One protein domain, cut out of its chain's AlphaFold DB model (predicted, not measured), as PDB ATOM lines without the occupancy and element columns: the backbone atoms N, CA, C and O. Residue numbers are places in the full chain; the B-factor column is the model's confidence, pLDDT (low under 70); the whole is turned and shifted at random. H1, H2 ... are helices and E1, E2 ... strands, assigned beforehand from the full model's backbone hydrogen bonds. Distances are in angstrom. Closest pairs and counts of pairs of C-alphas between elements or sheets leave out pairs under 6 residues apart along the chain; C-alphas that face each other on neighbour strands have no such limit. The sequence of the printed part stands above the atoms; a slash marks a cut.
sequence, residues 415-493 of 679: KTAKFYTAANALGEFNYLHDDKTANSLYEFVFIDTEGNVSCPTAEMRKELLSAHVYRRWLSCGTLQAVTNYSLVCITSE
ATOM      1  N   LYS A 415     -27.559   5.198   4.688       94.19
ATOM      2  CA  LYS A 415     -28.005   5.868   5.920       94.19
ATOM      3  C   LYS A 415     -27.672   5.026   7.144       94.19
ATOM      4  O   LYS A 415     -27.030   5.529   8.066       94.19
ATOM      5  N   THR A 416     -28.043   3.750   7.126       94.75
ATOM      6  CA  THR A 416     -27.767   2.822   8.226       94.75
ATOM      7  C   THR A 416     -26.266   2.550   8.359       94.75
ATOM      8  O   THR A 416     -25.750   2.534   9.476       94.75
ATOM      9  N   ALA A 417     -25.523   2.455   7.248       95.12
ATOM     10  CA  ALA A 417     -24.063   2.348   7.284       95.12
ATOM     11  C   ALA A 417     -23.420   3.531   8.026       95.12
ATOM     12  O   ALA A 417     -22.614   3.328   8.934       95.12
ATOM     13  N   LYS A 418     -23.823   4.772   7.709       94.94
ATOM     14  CA  LYS A 418     -23.351   5.977   8.415       94.94
ATOM     15  C   LYS A 418     -23.745   5.989   9.887       94.94
ATOM     16  O   LYS A 418     -22.961   6.451  10.704       94.94
ATOM     17  N   PHE A 419     -24.937   5.500  10.225       95.38
ATOM     18  CA  PHE A 419     -25.388   5.416  11.612       95.38
ATOM     19  C   PHE A 419     -24.481   4.499  12.448       95.38
ATOM     20  O   PHE A 419     -23.991   4.922  13.492       95.38
ATOM     21  N   TYR A 420     -24.183   3.289  11.967       95.88
ATOM     22  CA  TYR A 420     -23.356   2.333  12.716       95.88
ATOM     23  C   TYR A 420     -21.853   2.626  12.692       95.88
ATOM     24  O   TYR A 420     -21.136   2.206  13.597       95.88
ATOM     25  N   THR A 421     -21.371   3.347  11.680       95.44
ATOM     26  CA  THR A 421     -19.953   3.735  11.557       95.44
ATOM     27  C   THR A 421     -19.661   5.142  12.076       95.44
ATOM     28  O   THR A 421     -18.521   5.601  12.002       95.44
ATOM     29  N   ALA A 422     -20.667   5.835  12.618       94.56
ATOM     30  CA  ALA A 422     -20.487   7.160  13.189       94.56
ATOM     31  C   ALA A 422     -19.497   7.126  14.359       94.56
ATOM     32  O   ALA A 422     -19.532   6.225  15.202       94.56
ATOM     33  N   ALA A 423     -18.643   8.143  14.417       92.38
ATOM     34  CA  ALA A 423     -17.700   8.360  15.503       92.38
ATOM     35  C   ALA A 423     -17.985   9.691  16.205       92.38
ATOM     36  O   ALA A 423     -18.515  10.631  15.602       92.38
ATOM     37  N   ASN A 424     -17.629   9.761  17.483       90.44
ATOM     38  CA  ASN A 424     -17.723  10.966  18.290       90.44
ATOM     39  C   ASN A 424     -16.618  11.976  17.906       90.44
ATOM     40  O   ASN A 424     -15.763  11.716  17.056       90.44
ATOM     41  N   ALA A 425     -16.608  13.145  18.553       87.69
ATOM     42  CA  ALA A 425     -15.608  14.188  18.292       87.69
ATOM     43  C   ALA A 425     -14.156  13.766  18.611       87.69
ATOM     44  O   ALA A 425     -13.223  14.408  18.134       87.69
ATOM     45  N   LEU A 426     -13.965  12.701  19.397       87.50
ATOM     46  CA  LEU A 426     -12.664  12.117  19.739       87.50
ATOM     47  C   LEU A 426     -12.229  11.023  18.746       87.50
ATOM     48  O   LEU A 426     -11.126  10.498  18.864       87.50
ATOM     49  N   GLY A 427     -13.067  10.691  17.758       86.25
ATOM     50  CA  GLY A 427     -12.810   9.635  16.778       86.25
ATOM     51  C   GLY A 427     -13.167   8.226  17.259       86.25
ATOM     52  O   GLY A 427     -12.863   7.259  16.562       86.25
ATOM     53  N   GLU A 428     -13.824   8.086  18.411       90.06
ATOM     54  CA  GLU A 428     -14.278   6.793  18.926       90.06
ATOM     55  C   GLU A 428     -15.653   6.442  18.353       90.06
ATOM     56  O   GLU A 428     -16.553   7.283  18.301       90.06
ATOM     57  N   PHE A 429     -15.839   5.195  17.922       94.25
ATOM     58  CA  PHE A 429     -17.093   4.766  17.306       94.25
ATOM     59  C   PHE A 429     -18.253   4.770  18.304       94.25
ATOM     60  O   PHE A 429     -18.160   4.219  19.402       94.25
ATOM     61  N   ASN A 430     -19.388   5.332  17.889       94.50
ATOM     62  CA  ASN A 430     -20.538   5.570  18.757       94.50
ATOM     63  C   ASN A 430     -21.091   4.287  19.383       94.50
ATOM     64  O   ASN A 430     -21.541   4.331  20.520       94.50
ATOM     65  N   TYR A 431     -21.012   3.136  18.708       94.56
ATOM     66  CA  TYR A 431     -21.504   1.867  19.258       94.56
ATOM     67  C   TYR A 431     -20.772   1.409  20.535       94.56
ATOM     68  O   TYR A 431     -21.259   0.518  21.227       94.56
ATOM     69  N   LEU A 432     -19.619   1.999  20.868       93.94
ATOM     70  CA  LEU A 432     -18.891   1.729  22.111       93.94
ATOM     71  C   LEU A 432     -19.352   2.613  23.280       93.94
ATOM     72  O   LEU A 432     -19.077   2.293  24.434       93.94
ATOM     73  N   HIS A 433     -20.072   3.705  23.010       91.25
ATOM     74  CA  HIS A 433     -20.377   4.735  24.011       91.25
ATOM     75  C   HIS A 433     -21.868   5.086  24.097       91.25
ATOM     76  O   HIS A 433     -22.343   5.420  25.178       91.25
ATOM     77  N   ASP A 434     -22.610   4.968  22.997       92.81
ATOM     78  CA  ASP A 434     -24.046   5.218  22.904       92.81
ATOM     79  C   ASP A 434     -24.836   3.906  22.922       92.81
ATOM     80  O   ASP A 434     -24.739   3.086  22.004       92.81
ATOM     81  N   ASP A 435     -25.663   3.728  23.951       92.50
ATOM     82  CA  ASP A 435     -26.449   2.509  24.146       92.50
ATOM     83  C   ASP A 435     -27.471   2.293  23.030       92.50
ATOM     84  O   ASP A 435     -27.744   1.152  22.669       92.50
ATOM     85  N   LYS A 436     -28.015   3.360  22.431       93.12
ATOM     86  CA  LYS A 436     -28.975   3.217  21.330       93.12
ATOM     87  C   LYS A 436     -28.306   2.604  20.099       93.12
ATOM     88  O   LYS A 436     -28.819   1.637  19.534       93.12
ATOM     89  N   THR A 437     -27.154   3.145  19.703       94.50
ATOM     90  CA  THR A 437     -26.355   2.612  18.592       94.50
ATOM     91  C   THR A 437     -25.854   1.205  18.910       94.50
ATOM     92  O   THR A 437     -25.969   0.320  18.062       94.50
ATOM     93  N   ALA A 438     -25.369   0.971  20.134       96.19
ATOM     94  CA  ALA A 438     -24.907  -0.341  20.583       96.19
ATOM     95  C   ALA A 438     -26.022  -1.395  20.521       96.19
ATOM     96  O   ALA A 438     -25.802  -2.473  19.982       96.19
ATOM     97  N   ASN A 439     -27.225  -1.088  21.014       96.69
ATOM     98  CA  ASN A 439     -28.357  -2.018  21.007       96.69
ATOM     99  C   ASN A 439     -28.755  -2.393  19.580       96.69
ATOM    100  O   ASN A 439     -28.807  -3.572  19.247       96.69
ATOM    101  N   SER A 440     -28.953  -1.395  18.715       96.44
ATOM    102  CA  SER A 440     -29.362  -1.651  17.334       96.44
ATOM    103  C   SER A 440     -28.289  -2.408  16.543       96.44
ATOM    104  O   SER A 440     -28.619  -3.290  15.748       96.44
ATOM    105  N   LEU A 441     -27.005  -2.088  16.756       97.50
ATOM    106  CA  LEU A 441     -25.906  -2.803  16.110       97.50
ATOM    107  C   LEU A 441     -25.782  -4.232  16.644       97.50
ATOM    108  O   LEU A 441     -25.586  -5.152  15.856       97.50
ATOM    109  N   TYR A 442     -25.925  -4.425  17.955       98.06
ATOM    110  CA  TYR A 442     -25.922  -5.744  18.576       98.06
ATOM    111  C   TYR A 442     -27.018  -6.622  17.976       98.06
ATOM    112  O   TYR A 442     -26.722  -7.724  17.530       98.06
ATOM    113  N   GLU A 443     -28.247  -6.114  17.860       97.88
ATOM    114  CA  GLU A 443     -29.350  -6.859  17.243       97.88
ATOM    115  C   GLU A 443     -29.032  -7.273  15.800       97.88
ATOM    116  O   GLU A 443     -29.315  -8.395  15.394       97.88
ATOM    117  N   PHE A 444     -28.385  -6.403  15.020       98.19
ATOM    118  CA  PHE A 444     -27.978  -6.743  13.658       98.19
ATOM    119  C   PHE A 444     -26.856  -7.794  13.614       98.19
ATOM    120  O   PHE A 444     -26.945  -8.753  12.850       98.19
ATOM    121  N   VAL A 445     -25.808  -7.637  14.427       98.19
ATOM    122  CA  VAL A 445     -24.637  -8.534  14.443       98.19
ATOM    123  C   VAL A 445     -24.995  -9.910  15.006       98.19
ATOM    124  O   VAL A 445     -24.632 -10.934  14.425       98.19
ATOM    125  N   PHE A 446     -25.750  -9.940  16.103       97.62
ATOM    126  CA  PHE A 446     -26.144 -11.150  16.825       97.62
ATOM    127  C   PHE A 446     -27.501 -11.708  16.385       97.62
ATOM    128  O   PHE A 446     -27.948 -12.710  16.947       97.62
ATOM    129  N   ILE A 447     -28.074 -11.166  15.306       97.38
ATOM    130  CA  ILE A 447     -29.280 -11.680  14.649       97.38
ATOM    131  C   ILE A 447     -30.455 -11.756  15.639       97.38
ATOM    132  O   ILE A 447     -31.113 -12.783  15.764       97.38
ATOM    133  N   ASP A 448     -30.697 -10.666  16.361       95.50
ATOM    134  CA  ASP A 448     -31.903 -10.483  17.166       95.50
ATOM    135  C   ASP A 448     -32.929  -9.652  16.386       95.50
ATOM    136  O   ASP A 448     -32.605  -8.933  15.438       95.50
ATOM    137  N   THR A 449     -34.193  -9.736  16.799       91.19
ATOM    138  CA  THR A 449     -35.242  -8.850  16.273       91.19
ATOM    139  C   THR A 449     -35.163  -7.467  16.914       91.19
ATOM    140  O   THR A 449     -34.667  -7.316  18.029       91.19
ATOM    141  N   GLU A 450     -35.684  -6.461  16.210       91.06
ATOM    142  CA  GLU A 450     -35.740  -5.079  16.697       91.06
ATOM    143  C   GLU A 450     -36.354  -4.997  18.104       91.06
ATOM    144  O   GLU A 450     -37.452  -5.508  18.344       91.06
ATOM    145  N   GLY A 451     -35.646  -4.340  19.024       88.94
ATOM    146  CA  GLY A 451     -36.083  -4.124  20.403       88.94
ATOM    147  C   GLY A 451     -35.947  -5.340  21.324       88.94
ATOM    148  O   GLY A 451     -36.267  -5.228  22.507       88.94
ATOM    149  N   ASN A 452     -35.462  -6.482  20.824       87.94
ATOM    150  CA  ASN A 452     -35.352  -7.741  21.564       87.94
ATOM    151  C   ASN A 452     -33.891  -8.155  21.772       87.94
ATOM    152  O   ASN A 452     -33.492  -9.278  21.466       87.94
ATOM    153  N   VAL A 453     -33.095  -7.238  22.313       91.56
ATOM    154  CA  VAL A 453     -31.678  -7.447  22.617       91.56
ATOM    155  C   VAL A 453     -31.483  -8.640  23.566       91.56
ATOM    156  O   VAL A 453     -31.845  -8.581  24.743       91.56
ATOM    157  N   SER A 454     -30.852  -9.709  23.078       91.38
ATOM    158  CA  SER A 454     -30.637 -10.948  23.840       91.38
ATOM    159  C   SER A 454     -29.602 -10.831  24.965       91.38
ATOM    160  O   SER A 454     -29.614 -11.644  25.889       91.38
ATOM    161  N   CYS A 455     -28.722  -9.822  24.924       93.56
ATOM    162  CA  CYS A 455     -27.751  -9.517  25.980       93.56
ATOM    163  C   CYS A 455     -28.203  -8.282  26.783       93.56
ATOM    164  O   CYS A 455     -28.020  -7.157  26.315       93.56
ATOM    165  N   PRO A 456     -28.771  -8.435  27.997       90.19
ATOM    166  CA  PRO A 456     -29.339  -7.309  28.748       90.19
ATOM    167  C   PRO A 456     -28.295  -6.325  29.295       90.19
ATOM    168  O   PRO A 456     -28.573  -5.131  29.414       90.19
ATOM    169  N   THR A 457     -27.085  -6.801  29.596       94.81
ATOM    170  CA  THR A 457     -26.009  -6.003  30.204       94.81
ATOM    171  C   THR A 457     -25.314  -5.121  29.166       94.81
ATOM    172  O   THR A 457     -24.725  -5.630  28.214       94.81
ATOM    173  N   ALA A 458     -25.353  -3.798  29.348       93.69
ATOM    174  CA  ALA A 458     -24.816  -2.837  28.379       93.69
ATOM    175  C   ALA A 458     -23.293  -2.938  28.214       93.69
ATOM    176  O   ALA A 458     -22.785  -2.852  27.095       93.69
ATOM    177  N   GLU A 459     -22.573  -3.167  29.309       94.50
ATOM    178  CA  GLU A 459     -21.121  -3.343  29.318       94.50
ATOM    179  C   GLU A 459     -20.722  -4.565  28.483       94.50
ATOM    180  O   GLU A 459     -19.922  -4.451  27.556       94.50
ATOM    181  N   MET A 460     -21.375  -5.708  28.724       95.62
ATOM    182  CA  MET A 460     -21.134  -6.943  27.974       95.62
ATOM    183  C   MET A 460     -21.450  -6.775  26.481       95.62
ATOM    184  O   MET A 460     -20.708  -7.278  25.641       95.62
ATOM    185  N   ARG A 461     -22.504  -6.029  26.113       95.12
ATOM    186  CA  ARG A 461     -22.788  -5.728  24.697       95.12
ATOM    187  C   ARG A 461     -21.656  -4.966  24.032       95.12
ATOM    188  O   ARG A 461     -21.277  -5.301  22.914       95.12
ATOM    189  N   LYS A 462     -21.120  -3.947  24.703       95.06
ATOM    190  CA  LYS A 462     -20.007  -3.143  24.185       95.06
ATOM    191  C   LYS A 462     -18.739  -3.984  24.051       95.06
ATOM    192  O   LYS A 462     -18.060  -3.872  23.036       95.06
ATOM    193  N   GLU A 463     -18.457  -4.868  25.008       96.00
ATOM    194  CA  GLU A 463     -17.348  -5.832  24.928       96.00
ATOM    195  C   GLU A 463     -17.508  -6.798  23.749       96.00
ATOM    196  O   GLU A 463     -16.579  -6.972  22.959       96.00
ATOM    197  N   LEU A 464     -18.704  -7.366  23.575       97.06
ATOM    198  CA  LEU A 464     -19.017  -8.246  22.453       97.06
ATOM    199  C   LEU A 464     -18.878  -7.508  21.117       97.06
ATOM    200  O   LEU A 464     -18.172  -7.972  20.229       97.06
ATOM    201  N   LEU A 465     -19.469  -6.325  20.965       97.50
ATOM    202  CA  LEU A 465     -19.316  -5.529  19.743       97.50
ATOM    203  C   LEU A 465     -17.856  -5.144  19.485       97.50
ATOM    204  O   LEU A 465     -17.398  -5.181  18.346       97.50
ATOM    205  N   SER A 466     -17.107  -4.809  20.534       95.88
ATOM    206  CA  SER A 466     -15.676  -4.512  20.454       95.88
ATOM    207  C   SER A 466     -14.876  -5.695  19.894       95.88
ATOM    208  O   SER A 466     -13.966  -5.462  19.094       95.88
ATOM    209  N   ALA A 467     -15.227  -6.929  20.272       96.81
ATOM    210  CA  ALA A 467     -14.571  -8.156  19.821       96.81
ATOM    211  C   ALA A 467     -15.037  -8.625  18.429       96.81
ATOM    212  O   ALA A 467     -14.226  -9.063  17.618       96.81
ATOM    213  N   HIS A 468     -16.336  -8.536  18.144       97.88
ATOM    214  CA  HIS A 468     -16.948  -9.147  16.964       97.88
ATOM    215  C   HIS A 468     -16.974  -8.234  15.729       97.88
ATOM    216  O   HIS A 468     -17.077  -8.735  14.606       97.88
ATOM    217  N   VAL A 469     -16.878  -6.911  15.901       97.75
ATOM    218  CA  VAL A 469     -16.827  -5.954  14.785       97.75
ATOM    219  C   VAL A 469     -15.414  -5.876  14.208       97.75
ATOM    220  O   VAL A 469     -14.453  -5.516  14.888       97.75
ATOM    221  N   TYR A 470     -15.306  -6.137  12.909       96.81
ATOM    222  CA  TYR A 470     -14.078  -6.006  12.143       96.81
ATOM    223  C   TYR A 470     -13.809  -4.538  11.789       96.81
ATOM    224  O   TYR A 470     -14.595  -3.877  11.106       96.81
ATOM    225  N   ARG A 471     -12.679  -4.009  12.272       91.44
ATOM    226  CA  ARG A 471     -12.455  -2.556  12.352       91.44
ATOM    227  C   ARG A 471     -11.825  -1.915  11.118       91.44
ATOM    228  O   ARG A 471     -11.921  -0.697  10.981       91.44
ATOM    229  N   ARG A 472     -11.203  -2.698  10.226       92.12
ATOM    230  CA  ARG A 472     -10.335  -2.190   9.140       92.12
ATOM    231  C   ARG A 472     -10.986  -1.095   8.289       92.12
ATOM    232  O   ARG A 472     -10.314  -0.140   7.917       92.12
ATOM    233  N   TRP A 473     -12.281  -1.221   7.999       92.38
ATOM    234  CA  TRP A 473     -12.993  -0.341   7.063       92.38
ATOM    235  C   TRP A 473     -14.072   0.542   7.703       92.38
ATOM    236  O   TRP A 473     -14.789   1.239   6.979       92.38
ATOM    237  N   LEU A 474     -14.165   0.574   9.038       90.38
ATOM    238  CA  LEU A 474     -15.207   1.333   9.740       90.38
ATOM    239  C   LEU A 474     -15.168   2.825   9.391       90.38
ATOM    240  O   LEU A 474     -16.195   3.398   9.039       90.38
ATOM    241  N   SER A 475     -13.984   3.444   9.390       88.06
ATOM    242  CA  SER A 475     -13.812   4.862   9.027       88.06
ATOM    243  C   SER A 475     -14.168   5.173   7.567       88.06
ATOM    244  O   SER A 475     -14.382   6.333   7.222       88.06
ATOM    245  N   CYS A 476     -14.241   4.155   6.707       87.81
ATOM    246  CA  CYS A 476     -14.671   4.276   5.313       87.81
ATOM    247  C   CYS A 476     -16.183   4.060   5.133       87.81
ATOM    248  O   CYS A 476     -16.666   4.088   4.002       87.81
ATOM    249  N   GLY A 477     -16.934   3.850   6.219       91.19
ATOM    250  CA  GLY A 477     -18.378   3.629   6.177       91.19
ATOM    251  C   GLY A 477     -18.790   2.187   5.871       91.19
ATOM    252  O   GLY A 477     -19.943   1.962   5.512       91.19
ATOM    253  N   THR A 478     -17.876   1.220   6.011       94.50
ATOM    254  CA  THR A 478     -18.175  -0.212   5.877       94.50
ATOM    255  C   THR A 478     -17.960  -0.901   7.213       94.50
ATOM    256  O   THR A 478     -16.847  -0.921   7.737       94.50
ATOM    257  N   LEU A 479     -19.017  -1.509   7.744       96.88
ATOM    258  CA  LEU A 479     -18.943  -2.335   8.942       96.88
ATOM    259  C   LEU A 479     -19.100  -3.796   8.554       96.88
ATOM    260  O   LEU A 479     -20.032  -4.157   7.842       96.88
ATOM    261  N   GLN A 480     -18.195  -4.631   9.052       97.69
ATOM    262  CA  GLN A 480     -18.308  -6.081   8.985       97.69
ATOM    263  C   GLN A 480     -18.226  -6.640  10.399       97.69
ATOM    264  O   GLN A 480     -17.554  -6.062  11.253       97.69
ATOM    265  N   ALA A 481     -18.901  -7.749  10.661       98.31
ATOM    266  CA  ALA A 481     -18.797  -8.437  11.938       98.31
ATOM    267  C   ALA A 481     -18.989  -9.941  11.763       98.31
ATOM    268  O   ALA A 481     -19.675 -10.390  10.843       98.31
ATOM    269  N   VAL A 482     -18.380 -10.706  12.663       98.50
ATOM    270  CA  VAL A 482     -18.418 -12.168  12.655       98.50
ATOM    271  C   VAL A 482     -18.841 -12.655  14.027       98.50
ATOM    272  O   VAL A 482     -18.285 -12.211  15.024       98.50
ATOM    273  N   THR A 483     -19.778 -13.594  14.088       97.62
ATOM    274  CA  THR A 483     -20.152 -14.328  15.304       97.62
ATOM    275  C   THR A 483     -20.057 -15.836  15.053       97.62
ATOM    276  O   THR A 483     -19.668 -16.282  13.975       97.62
ATOM    277  N   ASN A 484     -20.441 -16.652  16.033       94.31
ATOM    278  CA  ASN A 484     -20.533 -18.103  15.870       94.31
ATOM    279  C   ASN A 484     -21.708 -18.559  14.977       94.31
ATOM    280  O   ASN A 484     -21.807 -19.748  14.680       94.31
ATOM    281  N   TYR A 485     -22.600 -17.655  14.560       95.94
ATOM    282  CA  TYR A 485     -23.757 -17.978  13.716       95.94
ATOM    283  C   TYR A 485     -24.051 -16.933  12.626       95.94
ATOM    284  O   TYR A 485     -25.077 -17.029  11.944       95.94
ATOM    285  N   SER A 486     -23.198 -15.919  12.468       97.94
ATOM    286  CA  SER A 486     -23.374 -14.887  11.450       97.94
ATOM    287  C   SER A 486     -22.062 -14.318  10.916       97.94
ATOM    288  O   SER A 486     -21.060 -14.211  11.621       97.94
ATOM    289  N   LEU A 487     -22.108 -13.904   9.655       98.69
ATOM    290  CA  LEU A 487     -21.160 -12.998   9.023       98.69
ATOM    291  C   LEU A 487     -21.987 -11.851   8.445       98.69
ATOM    292  O   LEU A 487     -22.780 -12.057   7.530       98.69
ATOM    293  N   VAL A 488     -21.838 -10.642   8.970       98.62
ATOM    294  CA  VAL A 488     -22.642  -9.499   8.522       98.62
ATOM    295  C   VAL A 488     -21.779  -8.399   7.933       98.62
ATOM    296  O   VAL A 488     -20.629  -8.210   8.324       98.62
ATOM    297  N   CYS A 489     -22.349  -7.666   6.987       98.00
ATOM    298  CA  CYS A 489     -21.769  -6.496   6.357       98.00
ATOM    299  C   CYS A 489     -22.847  -5.425   6.204       98.00
ATOM    300  O   CYS A 489     -23.989  -5.719   5.853       98.00
ATOM    301  N   ILE A 490     -22.482  -4.173   6.437       97.06
ATOM    302  CA  ILE A 490     -23.302  -3.028   6.074       97.06
ATOM    303  C   ILE A 490     -22.428  -1.954   5.455       97.06
ATOM    304  O   ILE A 490     -21.358  -1.615   5.965       97.06
ATOM    305  N   THR A 491     -22.878  -1.447   4.316       95.12
ATOM    306  CA  THR A 491     -22.110  -0.503   3.516       95.12
ATOM    307  C   THR A 491     -23.026   0.354   2.644       95.12
ATOM    308  O   THR A 491     -24.246   0.186   2.628       95.12
ATOM    309  N   SER A 492     -22.441   1.307   1.921       88.81
ATOM    310  CA  SER A 492     -23.170   2.118   0.948       88.81
ATOM    311  C   SER A 492     -23.512   1.308  -0.304       88.81
ATOM    312  O   SER A 492     -22.682   0.572  -0.830       88.81
ATOM    313  N   GLU A 493     -24.694   1.549  -0.867       80.75
ATOM    314  CA  GLU A 493     -25.102   1.042  -2.190       80.75
ATOM    315  C   GLU A 493     -24.090   1.385  -3.301       80.75
ATOM    316  O   GLU A 493     -23.979   0.674  -4.295       80.75
TER     317      GLU A 493
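What this domain is: This is residues 415 to 493 of the 679 residues of an uncharacterized protein of Clostridiales bacterium (UniProt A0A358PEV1). What is the shape? A two-stranded hairpin, E1 and E2, makes one side, and three helices gather over it: H2 and H3 pack together and bring their last residues to the hairpin, while H1 sits by Leu 479 and Thr 491. Two long loops, residues 422 to 434 and 446 to 457, join the helices. What are the figures? The printed part has 79 residues, under half of them in named elements, in the order H1, H2, H3, E1, E2; the class is mixed and the sheet antiparallel. It is compact, with a radius of gyration of the C-alphas of 11.5 A, and spans 28 by 25 by 21 A.

Where its parts are: Where is the sheet? E1 is residues 479 to 482 and E2 is residues 486 to 491, 16.5 A long, ending at C-alpha 491 (-22.110, -0.503, 3.516). Where are the helices? H1 is residues 415 to 421, 10.1 A, from C-alpha 415 (-28.005, 5.868, 5.920); H2 is residues 435 to 445, 14.8 A; H3 is residues 458 to 468, 15.2 A.

How they stand to each other: How do the strands pair? E1 and E2 form a hairpin, antiparallel at 177 degrees, with N 481 and O 488 2.9 A apart, within hydrogen-bond range. How do the helices stand? H2 and H3 touch, the closest C-alphas being Ala 438 and Lys 462, 6.7 A, at a steep tilt of 44 degrees, the same way. H1 and H2 only just touch, with 3 pairs of C-alphas within 8 A, the closest Tyr 420 and Thr 437, 6.6 A. In H1, H2 and H3 every O i to N i+4 pair is within hydrogen-bond range.

The domain as a whole: How large is it? The two farthest C-alphas, Ala 425 and Tyr 485, are 33.5 A apart. Is it unbroken and confident? The printed part has no cut, and no printed residue is under 70 in pLDDT.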